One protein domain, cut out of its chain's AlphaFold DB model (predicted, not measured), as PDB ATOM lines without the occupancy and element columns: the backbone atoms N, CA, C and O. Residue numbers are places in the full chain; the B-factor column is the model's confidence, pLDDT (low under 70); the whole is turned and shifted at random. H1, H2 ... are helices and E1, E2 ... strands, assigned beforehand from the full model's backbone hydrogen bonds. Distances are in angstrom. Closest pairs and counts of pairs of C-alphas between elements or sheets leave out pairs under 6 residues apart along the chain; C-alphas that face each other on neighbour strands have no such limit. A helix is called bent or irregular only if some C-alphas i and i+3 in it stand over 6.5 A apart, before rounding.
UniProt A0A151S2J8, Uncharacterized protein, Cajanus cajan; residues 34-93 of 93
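AT A GLANCE: This is residues 34 to 93 of the 93 residues of an uncharacterized protein of Cajanus cajan (UniProt A0A151S2J8). Two long helices, H2 and H1, form a loose rod: the chain runs along H1, turns through a loop at one end of the rod and folds back along H2, with a gap left between the two helices. The short strand E1 lies towards the other end, with C-alphas near both H1 and the last turns of H2. The printed part has 60 residues with two named helices and one named strand, in the order E1, H1, H2, and the class is mostly helix. The whole is loose, with a radius of gyration of the C-alphas of 13.4 A, and spans 40 by 17 by 16 A.

IN THESE COORDINATES: H2, the longest helix, holds residues 68 to 91 and measures 35.2 A from C-alpha 68 at (-16.074, -10.127, -37.018) to C-alpha 91 at (-25.717, 20.180, -21.883). H2 is neither bent nor irregular, but only just: C-alphas 80 and 83 are 6.5 A apart. H1, residues 44 to 60, measures 24.4 A and begins with C-alpha 44 at (-20.906, 5.547, -13.157). E1 is residues 35 to 37.

HOW THE PARTS SIT: H2 and H1 are near each other, with 13 pairs of C-alphas within 10 A but no pair within 8 A. The closest C-alphas of E1 and H2 are those of Leu 37 and Gln 90, 6.7 A apart. The closest of E1 and H1 are those of Leu 35 and Met 50, 7.2 A apart. E1 pairs with no named strand. The O i to N i+4 pairs within hydrogen-bond range are 18 of 20 in H2 and 12 of 13 in H1.

THE WHOLE: The two C-alphas farthest apart are those of Arg 64 and Lys 93, at 41.0 A. The printed part has no cut and ends at residue 93, the chain's last. The links E1 to H1 and H1 to H2 are short, with 6 and 7 residues. The mean pLDDT of the printed part is 76.2; it is under 70 at residues 34 to 36, 38, 41, 62 to 66 and 89 to 93.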
ATOM      1  N   GLY A  34     -34.874   6.303 -23.596       66.12
ATOM      2  CA  GLY A  34     -34.021   5.362 -22.855       66.12
ATOM      3  C   GLY A  34     -32.870   6.006 -22.071       66.12
ATOM      4  O   GLY A  34     -32.172   5.292 -21.351       66.12
ATOM      5  N   LEU A  35     -32.708   7.328 -22.145       69.75
ATOM      6  CA  LEU A  35     -31.688   8.098 -21.434       69.75
ATOM      7  C   LEU A  35     -32.317   8.822 -20.234       69.75
ATOM      8  O   LEU A  35     -33.370   9.444 -20.383       69.75
ATOM      9  N   PRO A  36     -31.724   8.744 -19.031       68.62
ATOM     10  CA  PRO A  36     -32.225   9.488 -17.884       68.62
ATOM     11  C   PRO A  36     -31.849  10.971 -18.025       68.62
ATOM     12  O   PRO A  36     -30.705  11.355 -17.775       68.62
ATOM     13  N   LEU A  37     -32.813  11.801 -18.424       71.56
ATOM     14  CA  LEU A  37     -32.656  13.253 -18.474       71.56
ATOM     15  C   LEU A  37     -32.555  13.800 -17.050       71.56
ATOM     16  O   LEU A  37     -33.358  13.460 -16.178       71.56
ATOM     17  N   GLY A  38     -31.536  14.619 -16.800       67.31
ATOM     18  CA  GLY A  38     -31.263  15.191 -15.483       67.31
ATOM     19  C   GLY A  38     -30.460  14.298 -14.539       67.31
ATOM     20  O   GLY A  38     -30.120  14.750 -13.445       67.31
ATOM     21  N   ALA A  39     -30.100  13.072 -14.940       71.19
ATOM     22  CA  ALA A  39     -29.137  12.274 -14.185       71.19
ATOM     23  C   ALA A  39     -27.744  12.913 -14.232       71.19
ATOM     24  O   ALA A  39     -27.407  13.630 -15.162       71.19
ATOM     25  N   ASN A  40     -26.892  12.650 -13.245       71.94
ATOM     26  CA  ASN A  40     -25.537  13.194 -13.268       71.94
ATOM     27  C   ASN A  40     -24.673  12.402 -14.274       71.94
ATOM     28  O   ASN A  40     -24.470  11.198 -14.057       71.94
ATOM     29  N   PRO A  41     -24.131  13.037 -15.334       69.25
ATOM     30  CA  PRO A  41     -23.294  12.348 -16.310       69.25
ATOM     31  C   PRO A  41     -21.924  11.938 -15.761       69.25
ATOM     32  O   PRO A  41     -21.258  11.099 -16.352       69.25
ATOM     33  N   ARG A  42     -21.504  12.460 -14.603       71.69
ATOM     34  CA  ARG A  42     -20.271  12.042 -13.919       71.69
ATOM     35  C   ARG A  42     -20.449  10.766 -13.088       71.69
ATOM     36  O   ARG A  42     -19.464  10.203 -12.626       71.69
ATOM     37  N   LYS A  43     -21.686  10.301 -12.864       77.62
ATOM     38  CA  LYS A  43     -21.946   9.082 -12.080       77.62
ATOM     39  C   LYS A  43     -21.852   7.833 -12.955       77.62
ATOM     40  O   LYS A  43     -22.580   7.698 -13.936       77.62
ATOM     41  N   LEU A  44     -21.045   6.863 -12.517       76.75
ATOM     42  CA  LEU A  44     -20.906   5.547 -13.157       76.75
ATOM     43  C   LEU A  44     -22.253   4.810 -13.292       76.75
ATOM     44  O   LEU A  44     -22.504   4.145 -14.295       76.75
ATOM     45  N   SER A  45     -23.138   4.947 -12.299       78.25
ATOM     46  CA  SER A  45     -24.460   4.305 -12.290       78.25
ATOM     47  C   SER A  45     -25.317   4.693 -13.499       78.25
ATOM     48  O   SER A  45     -26.051   3.858 -14.022       78.25
ATOM     49  N   THR A  46     -25.190   5.940 -13.963       75.25
ATOM     50  CA  THR A  46     -25.915   6.473 -15.121       75.25
ATOM     51  C   THR A  46     -25.492   5.753 -16.404       75.25
ATOM     52  O   THR A  46     -26.336   5.258 -17.150       75.25
ATOM     53  N   TRP A  47     -24.181   5.594 -16.605       78.00
ATOM     54  CA  TRP A  47     -23.611   4.876 -17.749       78.00
ATOM     55  C   TRP A  47     -23.882   3.377 -17.702       78.00
ATOM     56  O   TRP A  47     -24.126   2.764 -18.738       78.00
ATOM     57  N   LYS A  48     -23.893   2.776 -16.506       82.75
ATOM     58  CA  LYS A  48     -24.131   1.335 -16.336       82.75
ATOM     59  C   LYS A  48     -25.481   0.907 -16.915       82.75
ATOM     60  O   LYS A  48     -25.544  -0.105 -17.606       82.75
ATOM     61  N   SER A  49     -26.535   1.702 -16.709       78.62
ATOM     62  CA  SER A  49     -27.856   1.421 -17.291       78.62
ATOM     63  C   SER A  49     -27.877   1.544 -18.820       78.62
ATOM     64  O   SER A  49     -28.609   0.798 -19.467       78.62
ATOM     65  N   MET A  50     -27.105   2.467 -19.405       78.00
ATOM     66  CA  MET A  50     -26.997   2.601 -20.866       78.00
ATOM     67  C   MET A  50     -26.218   1.440 -21.485       78.00
ATOM     68  O   MET A  50     -26.655   0.862 -22.482       78.00
ATOM     69  N   LEU A  51     -25.090   1.073 -20.872       82.94
ATOM     70  CA  LEU A  51     -24.254  -0.042 -21.315       82.94
ATOM     71  C   LEU A  51     -25.009  -1.373 -21.256       82.94
ATOM     72  O   LEU A  51     -24.901  -2.172 -22.183       82.94
ATOM     73  N   ASP A  52     -25.810  -1.600 -20.215       85.94
ATOM     74  CA  ASP A  52     -26.656  -2.793 -20.110       85.94
ATOM     75  C   ASP A  52     -27.690  -2.868 -21.248       85.94
ATOM     76  O   ASP A  52     -27.824  -3.893 -21.923       85.94
ATOM     77  N   GLY A  53     -28.335  -1.737 -21.557       81.44
ATOM     78  CA  GLY A  53     -29.263  -1.618 -22.681       81.44
ATOM     79  C   GLY A  53     -28.609  -1.939 -24.029       81.44
ATOM     80  O   GLY A  53     -29.166  -2.713 -24.812       81.44
ATOM     81  N   LEU A  54     -27.409  -1.410 -24.286       79.06
ATOM     82  CA  LEU A  54     -26.633  -1.760 -25.479       79.06
ATOM     83  C   LEU A  54     -26.296  -3.240 -25.523       79.06
ATOM     84  O   LEU A  54     -26.444  -3.868 -26.567       79.06
ATOM     85  N   ARG A  55     -25.846  -3.802 -24.402       82.50
ATOM     86  CA  ARG A  55     -25.441  -5.204 -24.314       82.50
ATOM     87  C   ARG A  55     -26.611  -6.130 -24.646       82.50
ATOM     88  O   ARG A  55     -26.423  -7.078 -25.401       82.50
ATOM     89  N   LYS A  56     -27.824  -5.787 -24.197       84.06
ATOM     90  CA  LYS A  56     -29.071  -6.483 -24.553       84.06
ATOM     91  C   LYS A  56     -29.435  -6.350 -26.038       84.06
ATOM     92  O   LYS A  56     -29.920  -7.302 -26.652       84.06
ATOM     93  N   ARG A  57     -29.201  -5.181 -26.643       80.31
ATOM     94  CA  ARG A  57     -29.411  -4.968 -28.090       80.31
ATOM     95  C   ARG A  57     -28.390  -5.748 -28.919       80.31
ATOM     96  O   ARG A  57     -28.780  -6.440 -29.855       80.31
ATOM     97  N   LEU A  58     -27.121  -5.727 -28.520       77.12
ATOM     98  CA  LEU A  58     -26.042  -6.493 -29.140       77.12
ATOM     99  C   LEU A  58     -26.274  -8.004 -29.017       77.12
ATOM    100  O   LEU A  58     -26.098  -8.717 -29.999       77.12
ATOM    101  N   SER A  59     -26.742  -8.497 -27.863       78.12
ATOM    102  CA  SER A  59     -27.083  -9.917 -27.696       78.12
ATOM    103  C   SER A  59     -28.288 -10.341 -28.541       78.12
ATOM    104  O   SER A  59     -28.372 -11.495 -28.948       78.12
ATOM    105  N   SER A  60     -29.218  -9.420 -28.827       78.25
ATOM    106  CA  SER A  60     -30.346  -9.680 -29.737       78.25
ATOM    107  C   SER A  60     -29.940  -9.708 -31.214       78.25
ATOM    108  O   SER A  60     -30.677 -10.226 -32.056       78.25
ATOM    109  N   TRP A  61     -28.757  -9.186 -31.540       73.31
ATOM    110  CA  TRP A  61     -28.241  -9.133 -32.898       73.31
ATOM    111  C   TRP A  61     -27.684 -10.503 -33.309       73.31
ATOM    112  O   TRP A  61     -26.491 -10.803 -33.207       73.31
ATOM    113  N   LYS A  62     -28.592 -11.378 -33.763       63.34
ATOM    114  CA  LYS A  62     -28.244 -12.670 -34.368       63.34
ATOM    115  C   LYS A  62     -27.273 -12.442 -35.531       63.34
ATOM    116  O   LYS A  62     -27.483 -11.575 -36.373       63.34
ATOM    117  N   HIS A  63     -26.214 -13.245 -35.548       62.41
ATOM    118  CA  HIS A  63     -24.950 -13.131 -36.291       62.41
ATOM    119  C   HIS A  63     -25.019 -13.147 -37.832       62.41
ATOM    120  O   HIS A  63     -24.093 -13.622 -38.480       62.41
ATOM    121  N   ARG A  64     -26.104 -12.680 -38.447       60.97
ATOM    122  CA  ARG A  64     -26.419 -13.007 -39.840       60.97
ATOM    123  C   ARG A  64     -25.895 -12.004 -40.877       60.97
ATOM    124  O   ARG A  64     -25.921 -12.331 -42.053       60.97
ATOM    125  N   HIS A  65     -25.405 -10.824 -40.474       67.25
ATOM    126  CA  HIS A  65     -25.141  -9.731 -41.431       67.25
ATOM    127  C   HIS A  65     -23.746  -9.086 -41.392       67.25
ATOM    128  O   HIS A  65     -23.402  -8.401 -42.348       67.25
ATOM    129  N   LEU A  66     -22.929  -9.280 -40.348       69.31
ATOM    130  CA  LEU A  66     -21.630  -8.599 -40.223       69.31
ATOM    131  C   LEU A  66     -20.487  -9.577 -39.929       69.31
ATOM    132  O   LEU A  66     -20.589 -10.428 -39.043       69.31
ATOM    133  N   SER A  67     -19.359  -9.376 -40.618       83.56
ATOM    134  CA  SER A  67     -18.086 -10.030 -40.304       83.56
ATOM    135  C   SER A  67     -17.608  -9.671 -38.888       83.56
ATOM    136  O   SER A  67     -18.085  -8.717 -38.267       83.56
ATOM    137  N   ILE A  68     -16.648 -10.424 -38.343       81.75
ATOM    138  CA  ILE A  68     -16.074 -10.127 -37.018       81.75
ATOM    139  C   ILE A  68     -15.481  -8.707 -36.951       81.75
ATOM    140  O   ILE A  68     -15.735  -7.991 -35.985       81.75
ATOM    141  N   GLY A  69     -14.799  -8.275 -38.018       85.88
ATOM    142  CA  GLY A  69     -14.255  -6.922 -38.143       85.88
ATOM    143  C   GLY A  69     -15.354  -5.863 -38.199       85.88
ATOM    144  O   GLY A  69     -15.307  -4.898 -37.444       85.88
ATOM    145  N   GLY A  70     -16.407  -6.088 -38.994       84.50
ATOM    146  CA  GLY A  70     -17.555  -5.178 -39.046       84.50
ATOM    147  C   GLY A  70     -18.236  -5.016 -37.685       84.50
ATOM    148  O   GLY A  70     -18.623  -3.908 -37.315       84.50
ATOM    149  N   ARG A  71     -18.348  -6.102 -36.904       80.38
ATOM    150  CA  ARG A  71     -18.915  -6.056 -35.546       80.38
ATOM    151  C   ARG A  71     -18.065  -5.209 -34.604       80.38
ATOM    152  O   ARG A  71     -18.628  -4.383 -33.893       80.38
ATOM    153  N   MET A  72     -16.741  -5.378 -34.616       84.62
ATOM    154  CA  MET A  72     -15.838  -4.537 -33.821       84.62
ATOM    155  C   MET A  72     -15.961  -3.063 -34.204       84.62
ATOM    156  O   MET A  72     -16.135  -2.223 -33.324       84.62
ATOM    157  N   THR A  73     -15.938  -2.755 -35.502       88.69
ATOM    158  CA  THR A  73     -16.059  -1.376 -35.989       88.69
ATOM    159  C   THR A  73     -17.382  -0.747 -35.573       88.69
ATOM    160  O   THR A  73     -17.397   0.391 -35.104       88.69
ATOM    161  N   LEU A  74     -18.495  -1.479 -35.670       83.06
ATOM    162  CA  LEU A  74     -19.795  -0.954 -35.267       83.06
ATOM    163  C   LEU A  74     -19.899  -0.751 -33.754       83.06
ATOM    164  O   LEU A  74     -20.385   0.287 -33.315       83.06
ATOM    165  N   ILE A  75     -19.425  -1.710 -32.954       84.75
ATOM    166  CA  ILE A  75     -19.389  -1.562 -31.494       84.75
ATOM    167  C   ILE A  75     -18.565  -0.325 -31.127       84.75
ATOM    168  O   ILE A  75     -19.019   0.493 -30.332       84.75
ATOM    169  N   ASN A  76     -17.398  -0.149 -31.749       87.31
ATOM    170  CA  ASN A  76     -16.539   1.003 -31.504       87.31
ATOM    171  C   ASN A  76     -17.205   2.322 -31.934       87.31
ATOM    172  O   ASN A  76     -17.133   3.317 -31.218       87.31
ATOM    173  N   SER A  77     -17.906   2.336 -33.069       87.81
ATOM    174  CA  SER A  77     -18.655   3.506 -33.539       87.81
ATOM    175  C   SER A  77     -19.768   3.901 -32.561       87.81
ATOM    176  O   SER A  77     -19.850   5.060 -32.153       87.81
ATOM    177  N   VAL A  78     -20.570   2.933 -32.105       85.12
ATOM    178  CA  VAL A  78     -21.660   3.170 -31.146       85.12
ATOM    179  C   VAL A  78     -21.119   3.627 -29.791       85.12
ATOM    180  O   VAL A  78     -21.656   4.571 -29.213       85.12
ATOM    181  N   LEU A  79     -20.050   3.002 -29.287       84.62
ATOM    182  CA  LEU A  79     -19.433   3.382 -28.013       84.62
ATOM    183  C   LEU A  79     -18.812   4.783 -28.049       84.62
ATOM    184  O   LEU A  79     -18.875   5.469 -27.035       84.62
ATOM    185  N   ASN A  80     -18.266   5.227 -29.186       86.62
ATOM    186  CA  ASN A  80     -17.739   6.589 -29.334       86.62
ATOM    187  C   ASN A  80     -18.847   7.642 -29.476       86.62
ATOM    188  O   ASN A  80     -18.753   8.717 -28.889       86.62
ATOM    189  N   ALA A  81     -19.918   7.340 -30.215       85.44
ATOM    190  CA  ALA A  81     -21.032   8.272 -30.399       85.44
ATOM    191  C   ALA A  81     -21.879   8.435 -29.124       85.44
ATOM    192  O   ALA A  81     -22.393   9.513 -28.827       85.44
ATOM    193  N   MET A  82     -22.017   7.365 -28.341       82.44
ATOM    194  CA  MET A  82     -22.850   7.316 -27.144       82.44
ATOM    195  C   MET A  82     -22.570   8.433 -26.120       82.44
ATOM    196  O   MET A  82     -23.525   9.111 -25.728       82.44
ATOM    197  N   PRO A  83     -21.321   8.670 -25.673       79.69
ATOM    198  CA  PRO A  83     -21.047   9.737 -24.729       79.69
ATOM    199  C   PRO A  83     -21.273  11.128 -25.314       79.69
ATOM    200  O   PRO A  83     -21.728  12.010 -24.594       79.69
ATOM    201  N   ILE A  84     -21.042  11.310 -26.614       83.50
ATOM    202  CA  ILE A  84     -21.258  12.583 -27.310       83.50
ATOM    203  C   ILE A  84     -22.752  12.934 -27.320       83.50
ATOM    204  O   ILE A  84     -23.136  14.034 -26.921       83.50
ATOM    205  N   HIS A  85     -23.615  11.980 -27.683       79.38
ATOM    206  CA  HIS A  85     -25.068  12.171 -27.649       79.38
ATOM    207  C   HIS A  85     -25.597  12.394 -26.228       79.38
ATOM    208  O   HIS A  85     -26.467  13.239 -26.003       79.38
ATOM    209  N   PHE A  86     -25.069  11.656 -25.253       76.75
ATOM    210  CA  PHE A  86     -25.498  11.810 -23.868       76.75
ATOM    211  C   PHE A  86     -25.085  13.161 -23.279       76.75
ATOM    212  O   PHE A  86     -25.882  13.808 -22.609       76.75
ATOM    213  N   LEU A  87     -23.870  13.631 -23.562       76.06
ATOM    214  CA  LEU A  87     -23.427  14.952 -23.127       76.06
ATOM    215  C   LEU A  87     -24.220  16.062 -23.822       76.06
ATOM    216  O   LEU A  87     -24.660  16.981 -23.143       76.06
ATOM    217  N   SER A  88     -24.486  15.951 -25.125       75.75
ATOM    218  CA  SER A  88     -25.291  16.934 -25.867       75.75
ATOM    219  C   SER A  88     -26.720  17.069 -25.322       75.75
ATOM    220  O   SER A  88     -27.214  18.182 -25.190       75.75
ATOM    221  N   THR A  89     -27.356  15.960 -24.939       69.25
ATOM    222  CA  THR A  89     -28.715  15.963 -24.356       69.25
ATOM    223  C   THR A  89     -28.771  16.449 -22.907       69.25
ATOM    224  O   THR A  89     -29.843  16.789 -22.417       69.25
ATOM    225  N   GLN A  90     -27.633  16.473 -22.212       65.19
ATOM    226  CA  GLN A  90     -27.520  16.933 -20.825       65.19
ATOM    227  C   GLN A  90     -26.972  18.363 -20.724       65.19
ATOM    228  O   GLN A  90     -27.170  19.008 -19.700       65.19
ATOM    229  N   ALA A  91     -26.276  18.835 -21.763       55.03
ATOM    230  CA  ALA A  91     -25.717  20.180 -21.883       55.03
ATOM    231  C   ALA A  91     -26.742  21.229 -22.339       55.03
ATOM    232  O   ALA A  91     -26.458  22.414 -22.256       55.03
ATOM    233  N   THR A  92     -27.931  20.817 -22.782       49.72
ATOM    234  CA  THR A  92     -29.096  21.700 -22.964       49.72
ATOM    235  C   THR A  92     -29.859  21.969 -21.657       49.72
ATOM    236  O   THR A  92     -31.015  22.386 -21.696       49.72
ATOM    237  N   LYS A  93     -29.218  21.718 -20.506       45.53
ATOM    238  CA  LYS A  93     -29.610  22.290 -19.214       45.53
ATOM    239  C   LYS A  93     -29.173  23.742 -19.105       45.53
ATOM    240  O   LYS A  93     -28.044  24.035 -19.550       45.53
TER     241      LYS A  93